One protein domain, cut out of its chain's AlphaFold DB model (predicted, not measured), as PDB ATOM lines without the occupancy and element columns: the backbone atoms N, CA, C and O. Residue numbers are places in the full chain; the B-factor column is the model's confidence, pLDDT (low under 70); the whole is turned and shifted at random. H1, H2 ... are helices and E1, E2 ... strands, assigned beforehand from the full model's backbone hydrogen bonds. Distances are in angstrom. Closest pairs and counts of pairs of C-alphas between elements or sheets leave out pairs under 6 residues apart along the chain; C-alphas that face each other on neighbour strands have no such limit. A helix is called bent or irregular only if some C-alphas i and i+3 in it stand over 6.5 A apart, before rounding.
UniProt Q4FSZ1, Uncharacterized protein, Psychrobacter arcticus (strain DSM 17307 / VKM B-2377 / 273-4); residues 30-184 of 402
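Overview. This is residues 30 to 184 of the 402 residues of an uncharacterized protein of Psychrobacter arcticus (strain DSM 17307 / VKM B-2377 / 273-4) (UniProt Q4FSZ1). A strongly twisted wall of strands E1, E8, E5 and E6 has helices H1 and H2 over one face; on its other side the chain folds over at the links E4 to E5 and E6 to E7, and the two-strand ribbon E4 and E7 makes a loose V with the ribbon E5 and E6. A small hairpin, E2 and E3, joins one end of E8, and a long stretch with no named element, residues 44 to 90, loops along one side. The printed part has 155 residues with two named helices and eight named strands: along the chain H1 comes first, then the strands E1 to E8, then H2; E1, E2, E3, E5, E6 and E8 make a branched sheet whose neighbour pairs, E1 and E8, E2 and E3, E3 and E8, E5 and E6, E5 and E8, are antiparallel, and E4 and E7 make a separate antiparallel pair. The class is mixed, helices and strands, with 68 residues, under half, in named elements. The whole is compact, with a radius of gyration of the C-alphas of 14.2 A and spans of 37 by 34 by 28 A.

Arrangement. H1, residues 30 to 37, is irregular: C-alphas 33 and 36 are 8.9 A apart. It is on the branched sheet, at a height over the sheet of 9.0 A, and lies over E1, residues 40 to 43; their closest C-alphas are those of Phe 34 and Gly 40, 7.3 A apart. On the local plane, fitted to just 6 C-alphas, H1 runs along the strands, at 24 degrees to E1. E1 is an edge strand, the antiparallel neighbour of E8, residues 153 to 160, with N 41 and O 159 within hydrogen-bond range at 2.9 A. In the long link after E1, residues 70 to 71 pair antiparallel with residues 81 to 82, and these with residues 109 to 110 of E4, residues 107 to 112. E2, residues 91 to 93, and E3, residues 98 to 100, form a hairpin, with N 91 and O 100 at 3.0 A. E3 is antiparallel to E8, with N 99 and O 154 at 2.9 A. E4 is antiparallel to E7, residues 139 to 144, with N 110 and O 141 at 2.8 A. E5, residues 117 to 125, and E6, residues 129 to 136, form a hairpin, with N 121 and O 132 at 2.9 A. E4 and E5 meet only through their link, as do E6 and E7. E5 is antiparallel to E8, with N 122 and O 158 at 2.8 A. E1 and E3 lie on one side of E8, E5 on the other side; E8 bends by 51 degrees at residue 156. H2, residues 166 to 178, is on the same face as H1, at a height over the sheet of 9.0 A; it lies over E5 and E6, only just slantwise to the strands, at 31 degrees to E5 on the local plane. The closest C-alphas of H2 and E5 are those of Gly 124 and Phe 176, 5.5 A apart. H1 and H2 are close but not clearly touching, with the C-alphas of Leu 30 and Thr 172 closest at 7.0 A. Every O i to N i+4 pair is within hydrogen-bond range in H2; in H1 0 of 4 are, beside 3 of 5 O i to N i+3 pairs.

Along the chain. H1 begins at C-alpha 30, (-16.972, -110.058, 140.125). From first to last C-alpha E5 measures 22.5 A, E8 21.0 A, E6 20.3 A, H2 18.2 A, E7 15.7 A and E4 15.4 A. E8 begins at C-alpha 153, (-29.497, -121.724, 129.046), and H2 ends at C-alpha 178, (-16.793, -122.417, 137.761).

Size, cuts and confidence. The two C-alphas farthest apart, those of Thr 87 and Val 167, are 39.2 A apart. The printed part has no cut, and the link E1 to E2, 47 residues, is long. The mean pLDDT of the printed part is 93.5; residues 146 to 149 are under 70.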
ATOM      1  N   LEU A  30     -16.510-110.922 141.223       89.12
ATOM      2  CA  LEU A  30     -16.972-110.058 140.125       89.12
ATOM      3  C   LEU A  30     -17.484-108.689 140.599       89.12
ATOM      4  O   LEU A  30     -17.493-107.742 139.820       89.12
ATOM      5  N   VAL A  31     -17.811-108.544 141.888       88.50
ATOM      6  CA  VAL A  31     -18.118-107.255 142.525       88.50
ATOM      7  C   VAL A  31     -17.017-106.201 142.314       88.50
ATOM      8  O   VAL A  31     -17.321-105.019 142.198       88.50
ATOM      9  N   SER A  32     -15.741-106.595 142.191       89.81
ATOM     10  CA  SER A  32     -14.643-105.643 141.966       89.81
ATOM     11  C   SER A  32     -14.728-104.934 140.612       89.81
ATOM     12  O   SER A  32     -14.203-103.827 140.480       89.81
ATOM     13  N   LEU A  33     -15.422-105.527 139.629       94.06
ATOM     14  CA  LEU A  33     -15.684-104.906 138.326       94.06
ATOM     15  C   LEU A  33     -16.552-103.644 138.445       94.06
ATOM     16  O   LEU A  33     -16.541-102.826 137.530       94.06
ATOM     17  N   PHE A  34     -17.273-103.491 139.559       94.81
ATOM     18  CA  PHE A  34     -18.198-102.389 139.837       94.81
ATOM     19  C   PHE A  34     -17.663-101.416 140.901       94.81
ATOM     20  O   PHE A  34     -18.386-100.564 141.416       94.81
ATOM     21  N   SER A  35     -16.375-101.528 141.241       87.88
ATOM     22  CA  SER A  35     -15.705-100.566 142.118       87.88
ATOM     23  C   SER A  35     -15.681 -99.157 141.501       87.88
ATOM     24  O   SER A  35     -15.954 -98.971 140.317       87.88
ATOM     25  N   ALA A  36     -15.395 -98.140 142.320       86.00
ATOM     26  CA  ALA A  36     -15.364 -96.737 141.888       86.00
ATOM     27  C   ALA A  36     -16.671 -96.243 141.218       86.00
ATOM     28  O   ALA A  36     -16.638 -95.397 140.328       86.00
ATOM     29  N   SER A  37     -17.828 -96.728 141.685       87.06
ATOM     30  CA  SER A  37     -19.169 -96.357 141.185       87.06
ATOM     31  C   SER A  37     -19.438 -96.751 139.728       87.06
ATOM     32  O   SER A  37     -20.285 -96.157 139.056       87.06
ATOM     33  N   GLN A  38     -18.718 -97.750 139.224       94.81
ATOM     34  CA  GLN A  38     -18.897 -98.250 137.873       94.81
ATOM     35  C   GLN A  38     -20.274 -98.923 137.721       94.81
ATOM     36  O   GLN A  38     -20.614 -99.867 138.432       94.81
ATOM     37  N   GLN A  39     -21.069 -98.428 136.767       96.38
ATOM     38  CA  GLN A  39     -22.416 -98.936 136.492       96.38
ATOM     39  C   GLN A  39     -22.411-100.251 135.705       96.38
ATOM     40  O   GLN A  39     -21.434-100.583 135.025       96.38
ATOM     41  N   GLY A  40     -23.537-100.962 135.776       96.69
ATOM     42  CA  GLY A  40     -23.791-102.227 135.093       96.69
ATOM     43  C   GLY A  40     -24.581-103.197 135.974       96.69
ATOM     44  O   GLY A  40     -25.164-102.781 136.974       96.69
ATOM     45  N   PHE A  41     -24.606-104.478 135.617       97.12
ATOM     46  CA  PHE A  41     -25.308-105.514 136.379       97.12
ATOM     47  C   PHE A  41     -24.546-106.837 136.388       97.12
ATOM     48  O   PHE A  41     -23.744-107.126 135.496       97.12
ATOM     49  N   TRP A  42     -24.842-107.665 137.387       97.50
ATOM     50  CA  TRP A  42     -24.347-109.030 137.499       97.50
ATOM     51  C   TRP A  42     -25.460-109.972 137.963       97.50
ATOM     52  O   TRP A  42     -25.969-109.853 139.078       97.50
ATOM     53  N   TYR A  43     -25.801-110.933 137.106       96.94
ATOM     54  CA  TYR A  43     -26.794-111.974 137.354       96.94
ATOM     55  C   TYR A  43     -26.124-113.348 137.422       96.94
ATOM     56  O   TYR A  43     -25.421-113.757 136.494       96.94
ATOM     57  N   GLU A  44     -26.353-114.070 138.519       95.12
ATOM     58  CA  GLU A  44     -25.749-115.378 138.797       95.12
ATOM     59  C   GLU A  44     -26.807-116.358 139.334       95.12
ATOM     60  O   GLU A  44     -26.971-116.477 140.546       95.12
ATOM     61  N   PRO A  45     -27.498-117.109 138.459       95.94
ATOM     62  CA  PRO A  45     -28.491-118.113 138.858       95.94
ATOM     63  C   PRO A  45     -27.985-119.214 139.806       95.94
ATOM     64  O   PRO A  45     -28.787-119.893 140.446       95.94
ATOM     65  N   ALA A  46     -26.667-119.416 139.907       95.81
ATOM     66  CA  ALA A  46     -26.075-120.312 140.901       95.81
ATOM     67  C   ALA A  46     -26.289-119.838 142.348       95.81
ATOM     68  O   ALA A  46     -26.321-120.660 143.261       95.81
ATOM     69  N   ASP A  47     -26.487-118.537 142.559       96.06
ATOM     70  CA  ASP A  47     -26.958-117.988 143.824       96.06
ATOM     71  C   ASP A  47     -28.483-117.847 143.788       96.06
ATOM     72  O   ASP A  47     -29.035-116.784 143.490       96.06
ATOM     73  N   ILE A  48     -29.173-118.947 144.095       97.00
ATOM     74  CA  ILE A  48     -30.639-119.029 144.039       97.00
ATOM     75  C   ILE A  48     -31.335-117.997 144.944       97.00
ATOM     76  O   ILE A  48     -32.470-117.617 144.680       97.00
ATOM     77  N   THR A  49     -30.650-117.466 145.965       97.50
ATOM     78  CA  THR A  49     -31.211-116.450 146.880       97.50
ATOM     79  C   THR A  49     -31.502-115.108 146.193       97.50
ATOM     80  O   THR A  49     -32.227-114.256 146.723       97.50
ATOM     81  N   THR A  50     -30.959-114.926 144.988       97.81
ATOM     82  CA  THR A  50     -31.201-113.767 144.127       97.81
ATOM     83  C   THR A  50     -32.429-113.918 143.229       97.81
ATOM     84  O   THR A  50     -32.811-112.944 142.581       97.81
ATOM     85  N   LEU A  51     -33.064-115.093 143.199       98.62
ATOM     86  CA  LEU A  51     -34.146-115.428 142.278       98.62
ATOM     87  C   LEU A  51     -35.502-115.479 142.993       98.62
ATOM     88  O   LEU A  51     -35.626-116.046 144.082       98.62
ATOM     89  N   TYR A  52     -36.522-114.888 142.369       98.75
ATOM     90  CA  TYR A  52     -37.886-114.865 142.897       98.75
ATOM     91  C   TYR A  52     -38.904-115.156 141.799       98.75
ATOM     92  O   TYR A  52     -38.737-114.761 140.641       98.75
ATOM     93  N   GLN A  53     -39.990-115.815 142.190       98.50
ATOM     94  CA  GLN A  53     -41.086-116.226 141.317       98.50
ATOM     95  C   GLN A  53     -42.040-115.075 140.976       98.50
ATOM     96  O   GLN A  53     -42.802-115.170 140.010       98.50
ATOM     97  N   ASP A  54     -42.000-113.980 141.739       98.00
ATOM     98  CA  ASP A  54     -42.769-112.755 141.536       98.00
ATOM     99  C   ASP A  54     -41.866-111.515 141.405       98.00
ATOM    100  O   ASP A  54     -40.767-111.441 141.955       98.00
ATOM    101  N   ALA A  55     -42.357-110.508 140.681       97.50
ATOM    102  CA  ALA A  55     -41.609-109.280 140.417       97.50
ATOM    103  C   ALA A  55     -41.382-108.415 141.674       97.50
ATOM    104  O   ALA A  55     -40.488-107.572 141.668       97.50
ATOM    105  N   ALA A  56     -42.173-108.603 142.739       97.31
ATOM    106  CA  ALA A  56     -42.010-107.869 143.993       97.31
ATOM    107  C   ALA A  56     -40.929-108.480 144.905       97.31
ATOM    108  O   ALA A  56     -40.544-107.859 145.894       97.31
ATOM    109  N   GLY A  57     -40.406-109.664 144.565       97.69
ATOM    110  CA  GLY A  57     -39.353-110.327 145.326       97.69
ATOM    111  C   GLY A  57     -39.834-110.890 146.662       97.69
ATOM    112  O   GLY A  57     -39.109-110.805 147.655       97.69
ATOM    113  N   THR A  58     -41.057-111.425 146.701       97.94
ATOM    114  CA  THR A  58     -41.700-111.929 147.927       97.94
ATOM    115  C   THR A  58     -41.738-113.456 148.015       97.94
ATOM    116  O   THR A  58     -41.719-114.010 149.113       97.94
ATOM    117  N   VAL A  59     -41.727-114.145 146.877       98.44
ATOM    118  CA  VAL A  59     -41.765-115.602 146.735       98.44
ATOM    119  C   VAL A  59     -40.427-116.058 146.167       98.44
ATOM    120  O   VAL A  59     -40.155-115.892 144.980       98.44
ATOM    121  N   ALA A  60     -39.565-116.616 147.013       98.50
ATOM    122  CA  ALA A  60     -38.259-117.104 146.580       98.50
ATOM    123  C   ALA A  60     -38.385-118.283 145.597       98.50
ATOM    124  O   ALA A  60     -39.263-119.140 145.726       98.50
ATOM    125  N   THR A  61     -37.475-118.350 144.631       98.50
ATOM    126  CA  THR A  61     -37.234-119.563 143.841       98.50
ATOM    127  C   THR A  61     -36.531-120.589 144.735       98.50
ATOM    128  O   THR A  61     -35.591-120.248 145.451       98.50
ATOM    129  N   THR A  62     -36.980-121.843 144.724       97.25
ATOM    130  CA  THR A  62     -36.472-122.884 145.640       97.25
ATOM    131  C   THR A  62     -36.072-124.177 144.943       97.25
ATOM    132  O   THR A  62     -35.210-124.894 145.453       97.25
ATOM    133  N   LEU A  63     -36.653-124.479 143.781       97.00
ATOM    134  CA  LEU A  63     -36.433-125.735 143.074       97.00
ATOM    135  C   LEU A  63     -36.472-125.561 141.553       97.00
ATOM    136  O   LEU A  63     -36.956-124.561 141.026       97.00
ATOM    137  N   ALA A  64     -35.913-126.534 140.832       97.81
ATOM    138  CA  ALA A  64     -35.963-126.543 139.373       97.81
ATOM    139  C   ALA A  64     -37.409-126.675 138.875       97.81
ATOM    140  O   ALA A  64     -38.165-127.492 139.394       97.81
ATOM    141  N   GLY A  65     -37.769-125.906 137.853       97.38
ATOM    142  CA  GLY A  65     -39.140-125.781 137.360       97.38
ATOM    143  C   GLY A  65     -39.864-124.535 137.872       97.38
ATOM    144  O   GLY A  65     -40.844-124.126 137.252       97.38
ATOM    145  N   ASP A  66     -39.373-123.896 138.937       98.44
ATOM    146  CA  ASP A  66     -39.944-122.639 139.424       98.44
ATOM    147  C   ASP A  66     -39.795-121.531 138.359       98.44
ATOM    148  O   ASP A  66     -38.712-121.385 137.772       98.44
ATOM    149  N   PRO A  67     -40.839-120.714 138.118       97.94
ATOM    150  CA  PRO A  67     -40.715-119.545 137.260       97.94
ATOM    151  C   PRO A  67     -39.810-118.502 137.923       97.94
ATOM    152  O   PRO A  67     -39.743-118.389 139.147       97.94
ATOM    153  N   ILE A  68     -39.146-117.689 137.110       97.69
ATOM    154  CA  ILE A  68     -38.299-116.590 137.564       97.69
ATOM    155  C   ILE A  68     -38.878-115.290 137.014       97.69
ATOM    156  O   ILE A  68     -38.862-115.036 135.812       97.69
ATOM    157  N   ALA A  69     -39.385-114.455 137.914       97.88
ATOM    158  CA  ALA A  69     -39.882-113.117 137.611       97.88
ATOM    159  C   ALA A  69     -38.887-112.017 137.984       97.88
ATOM    160  O   ALA A  69     -38.997-110.902 137.484       97.88
ATOM    161  N   LEU A  70     -37.951-112.294 138.888       98.50
ATOM    162  CA  LEU A  70     -36.966-111.326 139.346       98.50
ATOM    163  C   LEU A  70     -35.617-112.012 139.532       98.50
ATOM    164  O   LEU A  70     -35.513-113.022 140.226       98.50
ATOM    165  N   VAL A  71     -34.588-111.400 138.952       98.25
ATOM    166  CA  VAL A  71     -33.181-111.720 139.183       98.25
ATOM    167  C   VAL A  71     -32.535-110.500 139.829       98.25
ATOM    168  O   VAL A  71     -32.384-109.446 139.198       98.25
ATOM    169  N   LYS A  72     -32.180-110.622 141.110       98.31
ATOM    170  CA  LYS A  72     -31.499-109.552 141.836       98.31
ATOM    171  C   LYS A  72     -30.084-109.366 141.298       98.31
ATOM    172  O   LYS A  72     -29.352-110.311 141.022       98.31
ATOM    173  N   ASP A  73     -29.719-108.100 141.184       97.44
ATOM    174  CA  ASP A  73     -28.409-107.651 140.734       97.44
ATOM    175  C   ASP A  73     -27.397-107.759 141.872       97.44
ATOM    176  O   ASP A  73     -27.576-107.154 142.930       97.44
ATOM    177  N   LYS A  74     -26.318-108.503 141.635       95.75
ATOM    178  CA  LYS A  74     -25.227-108.697 142.597       95.75
ATOM    179  C   LYS A  74     -24.125-107.643 142.489       95.75
ATOM    180  O   LYS A  74     -23.187-107.668 143.283       95.75
ATOM    181  N   SER A  75     -24.206-106.725 141.523       95.06
ATOM    182  CA  SER A  75     -23.202-105.672 141.331       95.06
ATOM    183  C   SER A  75     -23.215-104.605 142.434       95.06
ATOM    184  O   SER A  75     -22.219-103.913 142.626       95.06
ATOM    185  N   GLY A  76     -24.333-104.476 143.160       91.75
ATOM    186  CA  GLY A  76     -24.579-103.398 144.122       91.75
ATOM    187  C   GLY A  76     -25.244-102.156 143.517       91.75
ATOM    188  O   GLY A  76     -25.557-101.224 144.253       91.75
ATOM    189  N   ASN A  77     -25.510-102.143 142.205       95.00
ATOM    190  CA  ASN A  77     -26.114-101.005 141.504       95.00
ATOM    191  C   ASN A  77     -27.652-101.043 141.434       95.00
ATOM    192  O   ASN A  77     -28.253-100.114 140.903       95.00
ATOM    193  N   ASN A  78     -28.297-102.087 141.971       95.06
ATOM    194  CA  ASN A  78     -29.753-102.292 141.934       95.06
ATOM    195  C   ASN A  78     -30.356-102.360 140.516       95.06
ATOM    196  O   ASN A  78     -31.544-102.105 140.328       95.06
ATOM    197  N   ASN A  79     -29.571-102.768 139.518       96.81
ATOM    198  CA  ASN A  79     -30.036-102.935 138.141       96.81
ATOM    199  C   ASN A  79     -30.657-104.326 137.963       96.81
ATOM    200  O   ASN A  79     -30.086-105.189 137.306       96.81
ATOM    201  N   HIS A  80     -31.784-104.594 138.624       97.62
ATOM    202  CA  HIS A  80     -32.441-105.907 138.605       97.62
ATOM    203  C   HIS A  80     -33.057-106.243 137.237       97.62
ATOM    204  O   HIS A  80     -33.510-105.352 136.517       97.62
ATOM    205  N   ALA A  81     -33.111-107.534 136.910       96.75
ATOM    206  CA  ALA A  81     -33.850-108.054 135.759       96.75
ATOM    207  C   ALA A  81     -35.245-108.498 136.217       96.75
ATOM    208  O   ALA A  81     -35.357-109.299 137.146       96.75
ATOM    209  N   VAL A  82     -36.304-107.977 135.587       97.50
ATOM    210  CA  VAL A  82     -37.696-108.151 136.041       97.50
ATOM    211  C   VAL A  82     -38.613-108.595 134.900       97.50
ATOM    212  O   VAL A  82     -38.508-108.094 133.785       97.50
ATOM    213  N   GLN A  83     -39.559-109.488 135.190       96.19
ATOM    214  CA  GLN A  83     -40.640-109.903 134.303       96.19
ATOM    215  C   GLN A  83     -41.977-109.947 135.057       96.19
ATOM    216  O   GLN A  83     -42.235-110.817 135.894       96.19
ATOM    217  N   THR A  84     -42.859-109.000 134.750       96.12
ATOM    218  CA  THR A  84     -44.153-108.856 135.430       96.12
ATOM    219  C   THR A  84     -45.225-109.786 134.863       96.12
ATOM    220  O   THR A  84     -46.078-110.255 135.620       96.12
ATOM    221  N   VAL A  85     -45.157-110.125 133.573       95.12
ATOM    222  CA  VAL A  85     -46.125-110.978 132.872       95.12
ATOM    223  C   VAL A  85     -45.791-112.446 133.110       95.12
ATOM    224  O   VAL A  85     -44.730-112.916 132.719       95.12
ATOM    225  N   SER A  86     -46.701-113.191 133.739       94.62
ATOM    226  CA  SER A  86     -46.448-114.576 134.161       94.62
ATOM    227  C   SER A  86     -46.161-115.548 133.021       94.62
ATOM    228  O   SER A  86     -45.403-116.484 133.233       94.62
ATOM    229  N   THR A  87     -46.748-115.341 131.839       92.94
ATOM    230  CA  THR A  87     -46.553-116.232 130.683       92.94
ATOM    231  C   THR A  87     -45.185-116.084 130.031       92.94
ATOM    232  O   THR A  87     -44.794-116.988 129.322       92.94
ATOM    233  N   LYS A  88     -44.473-114.980 130.298       93.69
ATOM    234  CA  LYS A  88     -43.159-114.656 129.721       93.69
ATOM    235  C   LYS A  88     -41.992-114.935 130.677       93.69
ATOM    236  O   LYS A  88     -40.907-114.363 130.530       93.69
ATOM    237  N   ARG A  89     -42.253-115.649 131.773       94.50
ATOM    238  CA  ARG A  89     -41.263-115.898 132.824       94.50
ATOM    239  C   ARG A  89     -40.476-117.148 132.483       94.50
ATOM    240  O   ARG A  89     -41.028-118.243 132.484       94.50
ATOM    241  N   SER A  90     -39.166-116.961 132.381       94.81
ATOM    242  CA  SER A  90     -38.211-118.060 132.284       94.81
ATOM    243  C   SER A  90     -38.292-119.017 133.472       94.81
ATOM    244  O   SER A  90     -38.826-118.682 134.532       94.81
ATOM    245  N   VAL A  91     -37.675-120.186 133.324       96.19
ATOM    246  CA  VAL A  91     -37.694-121.244 134.336       96.19
ATOM    247  C   VAL A  91     -36.313-121.443 134.954       96.19
ATOM    248  O   VAL A  91     -35.293-121.437 134.259       96.19
ATOM    249  N   TYR A  92     -36.273-121.666 136.267       98.00
ATOM    250  CA  TYR A  92     -35.061-122.085 136.959       98.00
ATOM    251  C   TYR A  92     -34.757-123.557 136.701       98.00
ATOM    252  O   TYR A  92     -35.626-124.415 136.829       98.00
ATOM    253  N   ASN A  93     -33.502-123.877 136.409       97.06
ATOM    254  CA  ASN A  93     -33.038-125.254 136.313       97.06
ATOM    255  C   ASN A  93     -31.756-125.463 137.109       97.06
ATOM    256  O   ASN A  93     -30.992-124.529 137.328       97.06
ATOM    257  N   VAL A  94     -31.509-126.718 137.492       94.62
ATOM    258  CA  VAL A  94     -30.283-127.174 138.162       94.62
ATOM    259  C   VAL A  94     -29.473-128.093 137.237       94.62
ATOM    260  O   VAL A  94     -29.975-128.551 136.208       94.62
ATOM    261  N   ASN A  95     -28.213-128.358 137.592       90.44
ATOM    262  CA  ASN A  95     -27.249-129.162 136.819       90.44
ATOM    263  C   ASN A  95     -26.913-128.625 135.406       90.44
ATOM    264  O   ASN A  95     -27.220-129.280 134.411       90.44
ATOM    265  N   PRO A  96     -26.254-127.459 135.292       94.19
ATOM    266  CA  PRO A  96     -25.938-126.518 136.367       94.19
ATOM    267  C   PRO A  96     -27.130-125.605 136.682       94.19
ATOM    268  O   PRO A  96     -28.112-125.568 135.934       94.19
ATOM    269  N   SER A  97     -27.031-124.872 137.792       96.88
ATOM    270  CA  SER A  97     -27.971-123.799 138.124       96.88
ATOM    271  C   SER A  97     -27.988-122.735 137.029       96.88
ATOM    272  O   SER A  97     -26.946-122.168 136.701       96.88
ATOM    273  N   ARG A  98     -29.158-122.481 136.443       96.19
ATOM    274  CA  ARG A  98     -29.307-121.614 135.269       96.19
ATOM    275  C   ARG A  98     -30.722-121.075 135.115       96.19
ATOM    276  O   ARG A  98     -31.681-121.660 135.615       96.19
ATOM    277  N   ILE A  99     -30.825-119.996 134.353       95.38
ATOM    278  CA  ILE A  99     -32.070-119.520 133.751       95.38
ATOM    279  C   ILE A  99     -32.249-120.255 132.420       95.38
ATOM    280  O   ILE A  99     -31.322-120.281 131.608       95.38
ATOM    281  N   THR A 100     -33.424-120.833 132.183       94.00
ATOM    282  CA  THR A 100     -33.789-121.425 130.892       94.00
ATOM    283  C   THR A 100     -34.909-120.625 130.244       94.00
ATOM    284  O   THR A 100     -35.985-120.493 130.820       94.00
ATOM    285  N   LEU A 101     -34.629-120.121 129.043       90.31
ATOM    286  CA  LEU A 101     -35.553-119.402 128.174       90.31
ATOM    287  C   LEU A 101     -36.175-120.366 127.158       90.31
ATOM    288  O   LEU A 101     -35.465-121.113 126.474       90.31
ATOM    289  N   ASP A 102     -37.485-120.297 126.983       86.38
ATOM    290  CA  ASP A 102     -38.224-121.096 126.013       86.38
ATOM    291  C   ASP A 102     -38.090-120.598 124.560       86.38
ATOM    292  O   ASP A 102     -38.430-121.325 123.629       86.38
ATOM    293  N   LYS A 103     -37.528-119.400 124.329       78.31
ATOM    294  CA  LYS A 103     -37.462-118.693 123.024       78.31
ATOM    295  C   LYS A 103     -38.814-118.604 122.298       78.31
ATOM    296  O   LYS A 103     -38.856-118.604 121.070       78.31
ATOM    297  N   VAL A 104     -39.921-118.532 123.028       83.50
ATOM    298  CA  VAL A 104     -41.245-118.214 122.478       83.50
ATOM    299  C   VAL A 104     -41.656-116.826 122.931       83.50
ATOM    300  O   VAL A 104     -42.019-116.004 122.090       83.50
ATOM    301  N   ASP A 105     -41.557-116.537 124.221       85.44
ATOM    302  CA  ASP A 105     -41.843-115.211 124.768       85.44
ATOM    303  C   ASP A 105     -41.080-114.888 126.062       85.44
ATOM    304  O   ASP A 105     -41.160-113.744 126.515       85.44
ATOM    305  N   ASP A 106     -40.283-115.828 126.589       91.56
ATOM    306  CA  ASP A 106     -39.464-115.612 127.780       91.56
ATOM    307  C   ASP A 106     -38.506-114.425 127.640       91.56
ATOM    308  O   ASP A 106     -37.610-114.411 126.789       91.56
ATOM    309  N   GLU A 107     -38.647-113.440 128.528       90.94
ATOM    310  CA  GLU A 107     -37.810-112.241 128.548       90.94
ATOM    311  C   GLU A 107     -37.692-111.655 129.959       90.94
ATOM    312  O   GLU A 107     -38.621-111.719 130.758       90.94
ATOM    313  N   PHE A 108     -36.564-111.015 130.250       92.94
ATOM    314  CA  PHE A 108     -36.405-110.110 131.382       92.94
ATOM    315  C   PHE A 108     -36.196-108.689 130.890       92.94
ATOM    316  O   PHE A 108     -35.476-108.456 129.921       92.94
ATOM    317  N   VAL A 109     -36.754-107.727 131.614       94.19
ATOM    318  CA  VAL A 109     -36.516-106.305 131.391       94.19
ATOM    319  C   VAL A 109     -35.484-105.811 132.395       94.19
ATOM    320  O   VAL A 109     -35.685-105.908 133.606       94.19
ATOM    321  N   VAL A 110     -34.396-105.238 131.887       95.25
ATOM    322  CA  VAL A 110     -33.437-104.439 132.654       95.25
ATOM    323  C   VAL A 110     -33.644-102.978 132.275       95.25
ATOM    324  O   VAL A 110     -33.688-102.638 131.091       95.25
ATOM    325  N   THR A 111     -33.781-102.100 133.266       96.44
ATOM    326  CA  THR A 111     -33.910-100.658 133.007       96.44
ATOM    327  C   THR A 111     -32.525-100.037 132.878       96.44
ATOM    328  O   THR A 111     -31.757-100.018 133.834       96.44
ATOM    329  N   VAL A 112     -32.218 -99.515 131.695       96.38
ATOM    330  CA  VAL A 112     -30.994 -98.772 131.407       96.38
ATOM    331  C   VAL A 112     -31.257 -97.286 131.690       96.38
ATOM    332  O   VAL A 112     -32.194 -96.717 131.116       96.38
ATOM    333  N   PRO A 113     -30.471 -96.634 132.565       95.12
ATOM    334  CA  PRO A 113     -30.696 -95.248 132.963       95.12
ATOM    335  C   PRO A 113     -30.452 -94.257 131.815       95.12
ATOM    336  O   PRO A 113     -29.855 -94.582 130.785       95.12
ATOM    337  N   THR A 114     -30.883 -93.008 132.018       95.75
ATOM    338  CA  THR A 114     -30.571 -91.885 131.123       95.75
ATOM    339  C   THR A 114     -29.067 -91.811 130.850       95.75
ATOM    340  O   THR A 114     -28.261 -91.895 131.772       95.75
ATOM    341  N   GLY A 115     -28.697 -91.637 129.580       94.69
ATOM    342  CA  GLY A 115     -27.306 -91.687 129.116       94.69
ATOM    343  C   GLY A 115     -26.904 -93.033 128.508       94.69
ATOM    344  O   GLY A 115     -25.957 -93.070 127.729       94.69
ATOM    345  N   GLY A 116     -27.664 -94.104 128.767       97.12
ATOM    346  CA  GLY A 116     -27.372 -95.430 128.228       97.12
ATOM    347  C   GLY A 116     -26.126 -96.064 128.848       97.12
ATOM    348  O   GLY A 116     -25.474 -95.484 129.718       97.12
ATOM    349  N   TRP A 117     -25.789 -97.263 128.376       97.62
ATOM    350  CA  TRP A 117     -24.551 -97.952 128.718       97.62
ATOM    351  C   TRP A 117     -23.762 -98.341 127.474       97.62
ATOM    352  O   TRP A 117     -24.305 -98.928 126.541       97.62
ATOM    353  N   ILE A 118     -22.461 -98.071 127.495       98.12
ATOM    354  CA  ILE A 118     -21.513 -98.512 126.474       98.12
ATOM    355  C   ILE A 118     -20.376 -99.234 127.189       98.12
ATOM    356  O   ILE A 118     -19.709 -98.662 128.051       98.12
ATOM    357  N   GLY A 119     -20.153-100.499 126.850       98.00
ATOM    358  CA  GLY A 119     -19.098-101.283 127.482       98.00
ATOM    359  C   GLY A 119     -19.170-102.759 127.141       98.00
ATOM    360  O   GLY A 119     -19.684-103.132 126.089       98.00
ATOM    361  N   THR A 120     -18.664-103.606 128.034       98.44
ATOM    362  CA  THR A 120     -18.568-105.044 127.772       98.44
ATOM    363  C   THR A 120     -19.669-105.824 128.486       98.44
ATOM    364  O   THR A 120     -19.877-105.669 129.692       98.44
ATOM    365  N   MET A 121     -20.315-106.735 127.758       97.50
ATOM    366  CA  MET A 121     -21.168-107.783 128.317       97.50
ATOM    367  C   MET A 121     -20.495-109.150 128.178       97.50
ATOM    368  O   MET A 121     -20.051-109.518 127.095       97.50
ATOM    369  N   VAL A 122     -20.438-109.921 129.259       97.44
ATOM    370  CA  VAL A 122     -19.949-111.303 129.288       97.44
ATOM    371  C   VAL A 122     -21.116-112.222 129.617       97.44
ATOM    372  O   VAL A 122     -21.828-111.997 130.594       97.44
ATOM    373  N   VAL A 123     -21.300-113.262 128.809       95.94
ATOM    374  CA  VAL A 123     -22.378-114.242 128.963       95.94
ATOM    375  C   VAL A 123     -21.764-115.632 129.069       95.94
ATOM    376  O   VAL A 123     -20.975-116.032 128.208       95.94
ATOM    377  N   GLY A 124     -22.131-116.361 130.121       96.00
ATOM    378  CA  GLY A 124     -21.854-117.784 130.277       96.00
ATOM    379  C   GLY A 124     -23.123-118.600 130.060       96.00
ATOM    380  O   GLY A 124     -24.155-118.318 130.672       96.00
ATOM    381  N   THR A 125     -23.052-119.610 129.197       94.62
ATOM    382  CA  THR A 125     -24.188-120.473 128.847       94.62
ATOM    383  C   THR A 125     -23.857-121.946 129.056       94.62
ATOM    384  O   THR A 125     -22.695-122.307 129.263       94.62
ATOM    385  N   ALA A 126     -24.861-122.817 128.956       92.56
ATOM    386  CA  ALA A 126     -24.652-124.263 129.039       92.56
ATOM    387  C   ALA A 126     -23.848-124.849 127.863       92.56
ATOM    388  O   ALA A 126     -23.485-126.018 127.920       92.56
ATOM    389  N   ILE A 127     -23.570-124.071 126.810       92.75
ATOM    390  CA  ILE A 127     -22.859-124.549 125.611       92.75
ATOM    391  C   ILE A 127     -21.675-123.672 125.186       92.75
ATOM    392  O   ILE A 127     -20.991-124.008 124.226       92.75
ATOM    393  N   GLY A 128     -21.391-122.585 125.903       95.31
ATOM    394  CA  GLY A 128     -20.195-121.771 125.687       95.31
ATOM    395  C   GLY A 128     -20.205-120.450 126.454       95.31
ATOM    396  O   GLY A 128     -21.238-120.022 126.981       95.31
ATOM    397  N   THR A 129     -19.058-119.771 126.483       95.94
ATOM    398  CA  THR A 129     -18.932-118.411 127.019       95.94
ATOM    399  C   THR A 129     -18.449-117.429 125.952       95.94
ATOM    400  O   THR A 129     -17.679-117.775 125.056       95.94
ATOM    401  N   ALA A 130     -18.902-116.177 126.027       96.19
ATOM    402  CA  ALA A 130     -18.452-115.107 125.136       96.19
ATOM    403  C   ALA A 130     -18.541-113.727 125.796       96.19
ATOM    404  O   ALA A 130     -19.246-113.528 126.783       96.19
ATOM    405  N   SER A 131     -17.785-112.779 125.246       97.00
ATOM    406  CA  SER A 131     -17.714-111.386 125.692       97.00
ATOM    407  C   SER A 131     -17.894-110.463 124.496       97.00
ATOM    408  O   SER A 131     -17.174-110.625 123.517       97.00
ATOM    409  N   TYR A 132     -18.797-109.502 124.588       96.31
ATOM    410  CA  TYR A 132     -19.204-108.619 123.498       96.31
ATOM    411  C   TYR A 132     -19.002-107.170 123.922       96.31
ATOM    412  O   TYR A 132     -19.275-106.846 125.081       96.31
ATOM    413  N   GLU A 133     -18.618-106.292 122.998       98.00
ATOM    414  CA  GLU A 133     -18.843-104.862 123.222       98.00
ATOM    415  C   GLU A 133     -20.272-104.521 122.810       98.00
ATOM    416  O   GLU A 133     -20.777-104.998 121.784       98.00
ATOM    417  N   VAL A 134     -20.932-103.712 123.632       96.94
ATOM    418  CA  VAL A 134     -22.343-103.380 123.493       96.94
ATOM    419  C   VAL A 134     -22.610-101.894 123.682       96.94
ATOM    420  O   VAL A 134     -21.897-101.196 124.403       96.94
ATOM    421  N   ASN A 135     -23.685-101.424 123.054       96.81
ATOM    422  CA  ASN A 135     -24.224-100.081 123.229       96.81
ATOM    423  C   ASN A 135     -25.729-100.173 123.473       96.81
ATOM    424  O   ASN A 135     -26.483-100.358 122.516       96.81
ATOM    425  N   LEU A 136     -26.135-100.029 124.733       95.75
ATOM    426  CA  LEU A 136     -27.513-100.073 125.199       95.75
ATOM    427  C   LEU A 136     -28.021 -98.633 125.380       95.75
ATOM    428  O   LEU A 136     -27.541 -97.932 126.275       95.75
ATOM    429  N   PRO A 137     -28.991 -98.165 124.580       96.12
ATOM    430  CA  PRO A 137     -29.609 -96.865 124.815       96.12
ATOM    431  C   PRO A 137     -30.404 -96.862 126.130       96.12
ATOM    432  O   PRO A 137     -30.782 -97.913 126.649       96.12
ATOM    433  N   ALA A 138     -30.686 -95.669 126.658       97.19
ATOM    434  CA  ALA A 138     -31.577 -95.514 127.806       97.19
ATOM    435  C   ALA A 138     -32.964 -96.115 127.513       97.19
ATOM    436  O   ALA A 138     -33.487 -95.963 126.407       97.19
ATOM    437  N   GLY A 139     -33.571 -96.755 128.513       96.12
ATOM    438  CA  GLY A 139     -34.864 -97.427 128.387       96.12
ATOM    439  C   GLY A 139     -34.793 -98.913 128.729       96.12
ATOM    440  O   GLY A 139     -34.010 -99.334 129.576       96.12
ATOM    441  N   SER A 140     -35.652 -99.716 128.105       93.38
ATOM    442  CA  SER A 140     -35.748-101.148 128.388       93.38
ATOM    443  C   SER A 140     -34.746-101.950 127.563       93.38
ATOM    444  O   SER A 140     -34.846-102.012 126.339       93.38
ATOM    445  N   PHE A 141     -33.825-102.630 128.240       92.50
ATOM    446  CA  PHE A 141     -33.019-103.690 127.652       92.50
ATOM    447  C   PHE A 141     -33.661-105.045 127.951       92.50
ATOM    448  O   PHE A 141     -33.821-105.423 129.109       92.50
ATOM    449  N   LEU A 142     -34.011-105.777 126.895       90.06
ATOM    450  CA  LEU A 142     -34.524-107.140 127.014       90.06
ATOM    451  C   LEU A 142     -33.362-108.137 127.061       90.06
ATOM    452  O   LEU A 142     -32.559-108.187 126.120       90.06
ATOM    453  N   LEU A 143     -33.290-108.903 128.149       86.56
ATOM    454  CA  LEU A 143     -32.434-110.074 128.325       86.56
ATOM    455  C   LEU A 143     -33.309-111.327 128.138       86.56
ATOM    456  O   LEU A 143     -34.104-111.665 129.010       86.56
ATOM    457  N   GLY A 144     -33.194-111.983 126.983       75.19
ATOM    458  CA  GLY A 144     -34.186-112.953 126.484       75.19
ATOM    459  C   GLY A 144     -35.131-112.336 125.438       75.19
ATOM    460  O   GLY A 144     -34.979-111.152 125.138       75.19
ATOM    461  N   GLN A 145     -35.990-113.169 124.825       71.69
ATOM    462  CA  GLN A 145     -37.171-112.893 123.963       71.69
ATOM    463  C   GLN A 145     -37.449-114.080 123.006       71.69
ATOM    464  O   GLN A 145     -36.595-114.950 122.827       71.69
ATOM    465  N   LYS A 146     -38.593-114.057 122.294       60.44
ATOM    466  CA  LYS A 146     -38.936-114.950 121.158       60.44
ATOM    467  C   LYS A 146     -37.798-115.134 120.146       60.44
ATOM    468  O   LYS A 146     -37.537-116.223 119.660       60.44
ATOM    469  N   ASP A 147     -37.112-114.040 119.837       57.47
ATOM    470  CA  ASP A 147     -35.994-113.986 118.894       57.47
ATOM    471  C   ASP A 147     -34.651-113.916 119.649       57.47
ATOM    472  O   ASP A 147     -33.883-112.971 119.474       57.47
ATOM    473  N   ALA A 148     -34.461-114.828 120.606       55.59
ATOM    474  CA  ALA A 148     -33.558-114.692 121.749       55.59
ATOM    475  C   ALA A 148     -32.137-114.198 121.455       55.59
ATOM    476  O   ALA A 148     -31.409-114.722 120.613       55.59
ATOM    477  N   LYS A 149     -31.719-113.251 122.296       65.25
ATOM    478  CA  LYS A 149     -30.320-112.899 122.510       65.25
ATOM    479  C   LYS A 149     -29.672-114.022 123.332       65.25
ATOM    480  O   LYS A 149     -30.101-114.251 124.461       65.25
ATOM    481  N   PHE A 150     -28.630-114.657 122.796       72.00
ATOM    482  CA  PHE A 150     -27.846-115.732 123.429       72.00
ATOM    483  C   PHE A 150     -28.541-117.109 123.483       72.00
ATOM    484  O   PHE A 150     -29.596-117.355 122.892       72.00
ATOM    485  N   ASP A 151     -27.880-118.054 124.155       79.06
ATOM    486  CA  ASP A 151     -28.362-119.426 124.318       79.06
ATOM    487  C   ASP A 151     -29.611-119.433 125.196       79.06
ATOM    488  O   ASP A 151     -29.796-118.554 126.039       79.06
ATOM    489  N   ARG A 152     -30.417-120.489 125.078       86.56
ATOM    490  CA  ARG A 152     -31.548-120.721 125.983       86.56
ATOM    491  C   ARG A 152     -31.130-120.841 127.442       86.56
ATOM    492  O   ARG A 152     -31.938-120.557 128.315       86.56
ATOM    493  N   ASN A 153     -29.920-121.315 127.717       92.31
ATOM    494  CA  ASN A 153     -29.497-121.724 129.046       92.31
ATOM    495  C   ASN A 153     -28.419-120.784 129.580       92.31
ATOM    496  O   ASN A 153     -27.227-120.988 129.353       92.31
ATOM    497  N   ILE A 154     -28.841-119.766 130.323       94.25
ATOM    498  CA  ILE A 154     -27.966-118.731 130.867       94.25
ATOM    499  C   ILE A 154     -27.473-119.158 132.253       94.25
ATOM    500  O   ILE A 154     -28.246-119.242 133.206       94.25
ATOM    501  N   VAL A 155     -26.166-119.391 132.371       96.81
ATOM    502  CA  VAL A 155     -25.481-119.701 133.640       96.81
ATOM    503  C   VAL A 155     -25.022-118.428 134.353       96.81
ATOM    504  O   VAL A 155     -24.876-118.410 135.572       96.81
ATOM    505  N   GLY A 156     -24.823-117.337 133.614       95.94
ATOM    506  CA  GLY A 156     -24.547-116.034 134.201       95.94
ATOM    507  C   GLY A 156     -24.375-114.940 133.159       95.94
ATOM    508  O   GLY A 156     -24.023-115.203 132.007       95.94
ATOM    509  N   VAL A 157     -24.632-113.702 133.580       96.56
ATOM    510  CA  VAL A 157     -24.450-112.506 132.753       96.56
ATOM    511  C   VAL A 157     -23.829-111.400 133.590       96.56
ATOM    512  O   VAL A 157     -24.264-111.132 134.707       96.56
ATOM    513  N   VAL A 158     -22.819-110.745 133.033       97.62
ATOM    514  CA  VAL A 158     -22.270-109.488 133.542       97.62
ATOM    515  C   VAL A 158     -22.321-108.469 132.422       97.62
ATOM    516  O   VAL A 158     -21.895-108.767 131.313       97.62
ATOM    517  N   LEU A 159     -22.769-107.257 132.723       97.62
ATOM    518  CA  LEU A 159     -22.544-106.091 131.880       97.62
ATOM    519  C   LEU A 159     -21.865-105.019 132.716       97.62
ATOM    520  O   LEU A 159     -22.334-104.707 133.807       97.62
ATOM    521  N   ARG A 160     -20.796-104.426 132.184       97.94
ATOM    522  CA  ARG A 160     -20.147-103.245 132.756       97.94
ATOM    523  C   ARG A 160     -20.291-102.068 131.799       97.94
ATOM    524  O   ARG A 160     -19.994-102.206 130.617       97.94
ATOM    525  N   ASN A 161     -20.696-100.906 132.308       97.50
ATOM    526  CA  ASN A 161     -20.771 -99.643 131.560       97.50
ATOM    527  C   ASN A 161     -19.380 -99.008 131.327       97.50
ATOM    528  O   ASN A 161     -19.122 -97.856 131.680       97.50
ATOM    529  N   SER A 162     -18.441 -99.826 130.876       97.19
ATOM    530  CA  SER A 162     -17.110 -99.479 130.390       97.19
ATOM    531  C   SER A 162     -16.480-100.757 129.842       97.19
ATOM    532  O   SER A 162     -16.832-101.865 130.267       97.19
ATOM    533  N   SER A 163     -15.546-100.631 128.903       96.94
ATOM    534  CA  SER A 163     -14.881-101.805 128.339       96.94
ATOM    535  C   SER A 163     -14.067-102.544 129.402       96.94
ATOM    536  O   SER A 163     -13.325-101.932 130.171       96.94
ATOM    537  N   LEU A 164     -14.208-103.869 129.449       96.69
ATOM    538  CA  LEU A 164     -13.380-104.781 130.235       96.69
ATOM    539  C   LEU A 164     -12.010-104.951 129.577       96.69
ATOM    540  O   LEU A 164     -11.894-105.060 128.357       96.69
ATOM    541  N   THR A 165     -10.965-105.030 130.394       94.69
ATOM    542  CA  THR A 165      -9.654-105.513 129.945       94.69
ATOM    543  C   THR A 165      -9.731-107.004 129.603       94.69
ATOM    544  O   THR A 165     -10.595-107.725 130.101       94.69
ATOM    545  N   GLU A 166      -8.795-107.517 128.803       90.00
ATOM    546  CA  GLU A 166      -8.768-108.948 128.448       90.00
ATOM    547  C   GLU A 166      -8.625-109.872 129.672       90.00
ATOM    548  O   GLU A 166      -9.206-110.960 129.710       90.00
ATOM    549  N   VAL A 167      -7.916-109.420 130.713       87.19
ATOM    550  CA  VAL A 167      -7.800-110.148 131.987       87.19
ATOM    551  C   VAL A 167      -9.150-110.212 132.702       87.19
ATOM    552  O   VAL A 167      -9.526-111.275 133.197       87.19
ATOM    553  N   GLU A 168      -9.906-109.113 132.730       94.12
ATOM    554  CA  GLU A 168     -11.245-109.076 133.325       94.12
ATOM    555  C   GLU A 168     -12.248-109.914 132.520       94.12
ATOM    556  O   GLU A 168     -13.009-110.679 133.115       94.12
ATOM    557  N   LYS A 169     -12.215-109.845 131.179       95.06
ATOM    558  CA  LYS A 169     -13.037-110.695 130.300       95.06
ATOM    559  C   LYS A 169     -12.765-112.174 130.569       95.06
ATOM    560  O   LYS A 169     -13.706-112.936 130.785       95.06
ATOM    561  N   THR A 170     -11.491-112.566 130.602       92.19
ATOM    562  CA  THR A 170     -11.068-113.950 130.871       92.19
ATOM    563  C   THR A 170     -11.516-114.398 132.259       92.19
ATOM    564  O   THR A 170     -12.194-115.412 132.378       92.19
ATOM    565  N   SER A 171     -11.246-113.591 133.288       91.06
ATOM    566  CA  SER A 171     -11.620-113.899 134.676       91.06
ATOM    567  C   SER A 171     -13.137-114.000 134.878       91.06
ATOM    568  O   SER A 171     -13.600-114.770 135.714       91.06
ATOM    569  N   THR A 172     -13.928-113.246 134.107       95.25
ATOM    570  CA  THR A 172     -15.398-113.312 134.163       95.25
ATOM    571  C   THR A 172     -15.937-114.577 133.497       95.25
ATOM    572  O   THR A 172     -16.806-115.238 134.061       95.25
ATOM    573  N   LYS A 173     -15.402-114.961 132.328       95.44
ATOM    574  CA  LYS A 173     -15.760-116.232 131.664       95.44
ATOM    575  C   LYS A 173     -15.443-117.420 132.566       95.44
ATOM    576  O   LYS A 173     -16.302-118.249 132.836       95.44
ATOM    577  N   ASP A 174     -14.239-117.416 133.114       92.81
ATOM    578  CA  ASP A 174     -13.741-118.351 134.115       92.81
ATOM    579  C   ASP A 174     -14.634-118.500 135.342       92.81
ATOM    580  O   ASP A 174     -14.915-119.614 135.785       92.81
ATOM    581  N   TYR A 175     -15.100-117.372 135.878       94.19
ATOM    582  CA  TYR A 175     -16.050-117.367 136.976       94.19
ATOM    583  C   TYR A 175     -17.320-118.138 136.596       94.19
ATOM    584  O   TYR A 175     -17.742-119.019 137.341       94.19
ATOM    585  N   PHE A 176     -17.906-117.859 135.426       95.31
ATOM    586  CA  PHE A 176     -19.100-118.569 134.959       95.31
ATOM    587  C   PHE A 176     -18.843-120.046 134.662       95.31
ATOM    588  O   PHE A 176     -19.710-120.870 134.948       95.31
ATOM    589  N   ILE A 177     -17.656-120.409 134.169       95.25
ATOM    590  CA  ILE A 177     -17.255-121.813 133.992       95.25
ATOM    591  C   ILE A 177     -17.253-122.537 135.340       95.25
ATOM    592  O   ILE A 177     -17.836-123.611 135.467       95.25
ATOM    593  N   GLY A 178     -16.715-121.906 136.389       92.56
ATOM    594  CA  GLY A 178     -16.793-122.417 137.761       92.56
ATOM    595  C   GLY A 178     -18.222-122.560 138.307       92.56
ATOM    596  O   GLY A 178     -18.431-123.276 139.285       92.56
ATOM    597  N   LYS A 179     -19.214-121.915 137.678       93.69
ATOM    598  CA  LYS A 179     -20.654-122.049 137.975       93.69
ATOM    599  C   LYS A 179     -21.388-123.019 137.044       93.69
ATOM    600  O   LYS A 179     -22.590-123.208 137.194       93.69
ATOM    601  N   GLY A 180     -20.668-123.664 136.127       94.62
ATOM    602  CA  GLY A 180     -21.188-124.685 135.222       94.62
ATOM    603  C   GLY A 180     -21.393-124.231 133.778       94.62
ATOM    604  O   GLY A 180     -21.957-124.989 132.995       94.62
ATOM    605  N   ALA A 181     -20.949-123.029 133.397       96.00
ATOM    606  CA  ALA A 181     -20.920-122.651 131.991       96.00
ATOM    607  C   ALA A 181     -19.879-123.493 131.242       96.00
ATOM    608  O   ALA A 181     -18.844-123.868 131.794       96.00
ATOM    609  N   VAL A 182     -20.131-123.766 129.968       95.44
ATOM    610  CA  VAL A 182     -19.132-124.412 129.114       95.44
ATOM    611  C   VAL A 182     -18.140-123.358 128.633       95.44
ATOM    612  O   VAL A 182     -18.537-122.265 128.245       95.44
ATOM    613  N   ASP A 183     -16.849-123.686 128.647       93.38
ATOM    614  CA  ASP A 183     -15.769-122.756 128.288       93.38
ATOM    615  C   ASP A 183     -15.942-122.170 126.879       93.38
ATOM    616  O   ASP A 183     -15.883-120.956 126.674       93.38
ATOM    617  N   SER A 184     -16.257-123.026 125.908       94.81
ATOM    618  CA  SER A 184     -16.230-122.684 124.489       94.81
ATOM    619  C   SER A 184     -17.345-123.361 123.696       94.81
ATOM    620  O   SER A 184     -17.688-124.508 123.965       94.81
TER     621      SER A 184